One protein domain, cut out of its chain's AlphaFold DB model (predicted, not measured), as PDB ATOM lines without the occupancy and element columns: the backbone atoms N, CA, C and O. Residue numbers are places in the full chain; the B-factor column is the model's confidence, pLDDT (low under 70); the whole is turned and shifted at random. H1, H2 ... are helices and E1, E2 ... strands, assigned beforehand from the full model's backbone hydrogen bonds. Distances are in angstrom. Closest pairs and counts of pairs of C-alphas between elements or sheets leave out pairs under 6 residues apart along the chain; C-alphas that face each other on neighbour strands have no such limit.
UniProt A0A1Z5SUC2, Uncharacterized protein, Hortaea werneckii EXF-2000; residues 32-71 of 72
ATOM      1  N   LEU A  32     210.653 266.569 197.977       54.88
ATOM      2  CA  LEU A  32     210.582 266.949 199.397       54.88
ATOM      3  C   LEU A  32     210.690 268.468 199.569       54.88
ATOM      4  O   LEU A  32     211.725 269.000 199.973       54.88
ATOM      5  N   LEU A  33     209.601 269.180 199.282       58.62
ATOM      6  CA  LEU A  33     209.544 270.628 199.506       58.62
ATOM      7  C   LEU A  33     209.445 271.001 200.987       58.62
ATOM      8  O   LEU A  33     209.917 272.063 201.382       58.62
ATOM      9  N   CYS A  34     208.931 270.098 201.817       61.84
ATOM     10  CA  CYS A  34     208.905 270.236 203.266       61.84
ATOM     11  C   CYS A  34     209.222 268.881 203.911       61.84
ATOM     12  O   CYS A  34     208.302 268.152 204.275       61.84
ATOM     13  N   PRO A  35     210.505 268.487 204.026       55.06
ATOM     14  CA  PRO A  35     210.859 267.381 204.901       55.06
ATOM     15  C   PRO A  35     210.507 267.757 206.345       55.06
ATOM     16  O   PRO A  35     210.761 268.884 206.775       55.06
ATOM     17  N   LEU A  36     209.993 266.795 207.120       53.00
ATOM     18  CA  LEU A  36     209.671 266.938 208.552       53.00
ATOM     19  C   LEU A  36     210.843 267.457 209.422       53.00
ATOM     20  O   LEU A  36     210.653 267.764 210.595       53.00
ATOM     21  N   THR A  37     212.052 267.546 208.865       52.03
ATOM     22  CA  THR A  37     213.312 267.869 209.544       52.03
ATOM     23  C   THR A  37     213.947 269.197 209.127       52.03
ATOM     24  O   THR A  37     215.113 269.432 209.436       52.03
ATOM     25  N   GLY A  38     213.216 270.089 208.461       50.38
ATOM     26  CA  GLY A  38     213.663 271.468 208.278       50.38
ATOM     27  C   GLY A  38     213.298 272.028 206.918       50.38
ATOM     28  O   GLY A  38     213.285 271.320 205.919       50.38
ATOM     29  N   SER A  39     213.024 273.325 206.905       54.09
ATOM     30  CA  SER A  39     212.388 274.075 205.825       54.09
ATOM     31  C   SER A  39     213.302 274.683 204.736       54.09
ATOM     32  O   SER A  39     212.802 275.571 204.038       54.09
ATOM     33  N   PRO A  40     214.598 274.334 204.530       58.12
ATOM     34  CA  PRO A  40     215.428 275.132 203.630       58.12
ATOM     35  C   PRO A  40     215.038 274.957 202.154       58.12
ATOM     36  O   PRO A  40     215.285 275.859 201.361       58.12
ATOM     37  N   THR A  41     214.381 273.853 201.773       66.75
ATOM     38  CA  THR A  41     213.981 273.609 200.377       66.75
ATOM     39  C   THR A  41     212.801 274.486 199.943       66.75
ATOM     40  O   THR A  41     212.822 275.034 198.844       66.75
ATOM     41  N   CYS A  42     211.795 274.675 200.807       73.12
ATOM     42  CA  CYS A  42     210.623 275.514 200.529       73.12
ATOM     43  C   CYS A  42     210.994 276.995 200.383       73.12
ATOM     44  O   CYS A  42     210.648 277.624 199.383       73.12
ATOM     45  N   ALA A  43     211.757 277.534 201.344       72.69
ATOM     46  CA  ALA A  43     212.194 278.928 201.311       72.69
ATOM     47  C   ALA A  43     213.052 279.216 200.069       72.69
ATOM     48  O   ALA A  43     212.778 280.171 199.346       72.69
ATOM     49  N   LEU A  44     214.007 278.331 199.752       73.19
ATOM     50  CA  LEU A  44     214.834 278.459 198.553       73.19
ATOM     51  C   LEU A  44     213.999 278.380 197.267       73.19
ATOM     52  O   LEU A  44     214.270 279.101 196.310       73.19
ATOM     53  N   GLN A  45     212.976 277.525 197.220       73.12
ATOM     54  CA  GLN A  45     212.155 277.379 196.024       73.12
ATOM     55  C   GLN A  45     211.241 278.589 195.801       73.12
ATOM     56  O   GLN A  45     211.177 279.094 194.679       73.12
ATOM     57  N   CYS A  46     210.622 279.131 196.852       77.31
ATOM     58  CA  CYS A  46     209.948 280.427 196.759       77.31
ATOM     59  C   CYS A  46     210.934 281.529 196.342       77.31
ATOM     60  O   CYS A  46     210.605 282.364 195.497       77.31
ATOM     61  N   GLN A  47     212.174 281.499 196.836       79.00
ATOM     62  CA  GLN A  47     213.179 282.494 196.477       79.00
ATOM     63  C   GLN A  47     213.617 282.369 195.009       79.00
ATOM     64  O   GLN A  47     213.830 283.372 194.335       79.00
ATOM     65  N   LEU A  48     213.687 281.160 194.458       77.12
ATOM     66  CA  LEU A  48     214.035 280.941 193.052       77.12
ATOM     67  C   LEU A  48     212.879 281.261 192.095       77.12
ATOM     68  O   LEU A  48     213.104 281.877 191.056       77.12
ATOM     69  N   LEU A  49     211.650 280.842 192.412       75.25
ATOM     70  CA  LEU A  49     210.499 281.025 191.516       75.25
ATOM     71  C   LEU A  49     209.883 282.417 191.629       75.25
ATOM     72  O   LEU A  49     209.346 282.943 190.654       75.25
ATOM     73  N   LYS A  50     209.892 282.971 192.838       76.44
ATOM     74  CA  LYS A  50     209.128 284.163 193.205       76.44
ATOM     75  C   LYS A  50     209.994 285.241 193.864       76.44
ATOM     76  O   LYS A  50     209.475 286.315 194.136       76.44
ATOM     77  N   GLN A  51     211.290 284.991 194.088       80.25
ATOM     78  CA  GLN A  51     212.205 285.927 194.764       80.25
ATOM     79  C   GLN A  51     211.727 286.352 196.155       80.25
ATOM     80  O   GLN A  51     211.962 287.476 196.590       80.25
ATOM     81  N   MET A  52     211.063 285.440 196.862       78.44
ATOM     82  CA  MET A  52     210.525 285.675 198.198       78.44
ATOM     83  C   MET A  52     210.684 284.442 199.074       78.44
ATOM     84  O   MET A  52     210.719 283.326 198.569       78.44
ATOM     85  N   ASP A  53     210.732 284.631 200.383       77.81
ATOM     86  CA  ASP A  53     210.753 283.511 201.314       77.81
ATOM     87  C   ASP A  53     209.403 282.784 201.372       77.81
ATOM     88  O   ASP A  53     208.339 283.328 201.050       77.81
ATOM     89  N   GLY A  54     209.466 281.525 201.795       77.62
ATOM     90  CA  GLY A  54     208.313 280.665 201.997       77.62
ATOM     91  C   GLY A  54     208.444 279.844 203.267       77.62
ATOM     92  O   GLY A  54     209.543 279.602 203.769       77.62
ATOM     93  N   VAL A  55     207.302 279.420 203.791       76.81
ATOM     94  CA  VAL A  55     207.184 278.646 205.020       76.81
ATOM     95  C   VAL A  55     206.510 277.308 204.752       76.81
ATOM     96  O   VAL A  55     205.565 277.190 203.970       76.81
ATOM     97  N   CYS A  56     206.996 276.280 205.439       75.38
ATOM     98  CA  CYS A  56     206.372 274.968 205.432       75.38
ATOM     99  C   CYS A  56     205.220 274.924 206.433       75.38
ATOM    100  O   CYS A  56     205.392 275.196 207.620       75.38
ATOM    101  N   SER A  57     204.049 274.535 205.947       73.12
ATOM    102  CA  SER A  57     202.902 274.187 206.774       73.12
ATOM    103  C   SER A  57     203.104 272.812 207.418       73.12
ATOM    104  O   SER A  57     203.705 271.932 206.791       73.12
ATOM    105  N   PRO A  58     202.548 272.564 208.622       66.94
ATOM    106  CA  PRO A  58     202.587 271.255 209.287       66.94
ATOM    107  C   PRO A  58     201.960 270.114 208.468       66.94
ATOM    108  O   PRO A  58     202.164 268.948 208.781       66.94
ATOM    109  N   GLN A  59     201.220 270.437 207.405       70.50
ATOM    110  CA  GLN A  59     200.666 269.473 206.451       70.50
ATOM    111  C   GLN A  59     201.667 269.073 205.347       70.50
ATOM    112  O   GLN A  59     201.276 268.449 204.369       70.50
ATOM    113  N   ASN A  60     202.953 269.420 205.501       68.94
ATOM    114  CA  ASN A  60     204.030 269.238 204.513       68.94
ATOM    115  C   ASN A  60     203.800 270.004 203.202       68.94
ATOM    116  O   ASN A  60     204.241 269.580 202.137       68.94
ATOM    117  N   ILE A  61     203.120 271.147 203.287       73.19
ATOM    118  CA  ILE A  61     202.820 271.993 202.133       73.19
ATOM    119  C   ILE A  61     203.638 273.279 202.215       73.19
ATOM    120  O   ILE A  61     203.649 273.931 203.259       73.19
ATOM    121  N   CYS A  62     204.293 273.665 201.123       77.44
ATOM    122  CA  CYS A  62     205.061 274.901 201.059       77.44
ATOM    123  C   CYS A  62     204.181 276.081 200.621       77.44
ATOM    124  O   CYS A  62     203.502 276.023 199.593       77.44
ATOM    125  N   PHE A  63     204.208 277.157 201.404       80.00
ATOM    126  CA  PHE A  63     203.516 278.410 201.120       80.00
ATOM    127  C   PHE A  63     204.535 279.536 200.987       80.00
ATOM    128  O   PHE A  63     205.307 279.782 201.910       80.00
ATOM    129  N   CYS A  64     204.524 280.243 199.866       83.00
ATOM    130  CA  CYS A  64     205.302 281.462 199.701       83.00
ATOM    131  C   CYS A  64     204.615 282.636 200.417       83.00
ATOM    132  O   CYS A  64     203.403 282.615 200.647       83.00
ATOM    133  N   ASN A  65     205.379 283.672 200.771       81.81
ATOM    134  CA  ASN A  65     204.858 284.841 201.490       81.81
ATOM    135  C   ASN A  65     203.754 285.615 200.742       81.81
ATOM    136  O   ASN A  65     203.024 286.380 201.367       81.81
ATOM    137  N   ASP A  66     203.590 285.417 199.433       79.00
ATOM    138  CA  ASP A  66     202.467 285.961 198.658       79.00
ATOM    139  C   ASP A  66     201.161 285.160 198.818       79.00
ATOM    140  O   ASP A  66     200.146 285.502 198.216       79.00
ATOM    141  N   GLY A  67     201.174 284.086 199.612       74.06
ATOM    142  CA  GLY A  67     200.051 283.167 199.780       74.06
ATOM    143  C   GLY A  67     199.949 282.115 198.674       74.06
ATOM    144  O   GLY A  67     199.058 281.266 198.733       74.06
ATOM    145  N   SER A  68     200.860 282.124 197.693       76.31
ATOM    146  CA  SER A  68     200.934 281.063 196.693       76.31
ATOM    147  C   SER A  68     201.397 279.771 197.351       76.31
ATOM    148  O   SER A  68     202.445 279.706 197.995       76.31
ATOM    149  N   GLN A  69     200.623 278.717 197.147       73.25
ATOM    150  CA  GLN A  69     201.039 277.375 197.498       73.25
ATOM    151  C   GLN A  69     201.912 276.825 196.372       73.25
ATOM    152  O   GLN A  69     201.451 276.684 195.242       73.25
ATOM    153  N   ILE A  70     203.166 276.510 196.682       66.38
ATOM    154  CA  ILE A  70     204.017 275.709 195.801       66.38
ATOM    155  C   ILE A  70     203.984 274.272 196.324       66.38
ATOM    156  O   ILE A  70     204.876 273.786 197.014       66.38
ATOM    157  N   GLY A  71     202.847 273.632 196.067       58.59
ATOM    158  CA  GLY A  71     202.633 272.200 196.229       58.59
ATOM    159  C   GLY A  71     202.616 271.538 194.855       58.59
ATOM    160  O   GLY A  71     202.292 272.195 193.867       58.59
TER     161      GLY A  71
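This is residues 32 to 71 of the 72 residues of an uncharacterized protein of Hortaea werneckii EXF-2000 (UniProt A0A1Z5SUC2). One helix, H1, packs on a small two-stranded hairpin of E1 and E2, and the last stretch folds back so that residues 69 to 70 pair briefly with E2. Before the helix, residues 32 to 39 make a loop at the end where H1 begins. The printed part has 40 residues, with the named elements H1, E1 and E2 in that order; the sheet E1 - E2 is antiparallel and the class is mixed, with under half of the residues in named elements. The whole is compact, with a radius of gyration of the C-alphas of 8.6 A, and only just elongated, spanning 24 by 16 by 12 A.

Start at Leu 32 and go through the loop to C-alpha 40 at (215.428, 275.132, 203.630), where H1, residues 40 to 50, begins; it runs 15.2 A. Next find C-alpha 54 at (208.313, 280.665, 201.997), the first of E1, residues 54 to 57, 9.7 A long. E2, residues 61 to 64, is 10.1 A long and ends at C-alpha 64, (205.302, 281.462, 199.701).

Look first at the hairpin E1 and E2, whose directions stand at 152 degrees. N 55 and O 63, at 2.8 A, are within hydrogen-bond range, as are N 63 and O 55, at 2.9 A. Residues 62 to 63 of E2 also pair antiparallel with residues 69 to 70. From H1, the closest C-alphas to E1 are those of Ala 43 and Gly 54, 4.3 A apart; to E2, those of Cys 46 and Cys 64, 5.6 A apart. In H1 every O i to N i+4 pair is within hydrogen-bond range.

The two C-alphas farthest apart, those of Thr 37 and Asp 66, are 23.7 A apart. The printed part has no cut, and the links H1 to E1 and E1 to E2 are tight. In the B-factor column, the model's mean pLDDT of the printed part is 70.3; residues 32 to 41, 58, 60 and 70 to 71 are under 70.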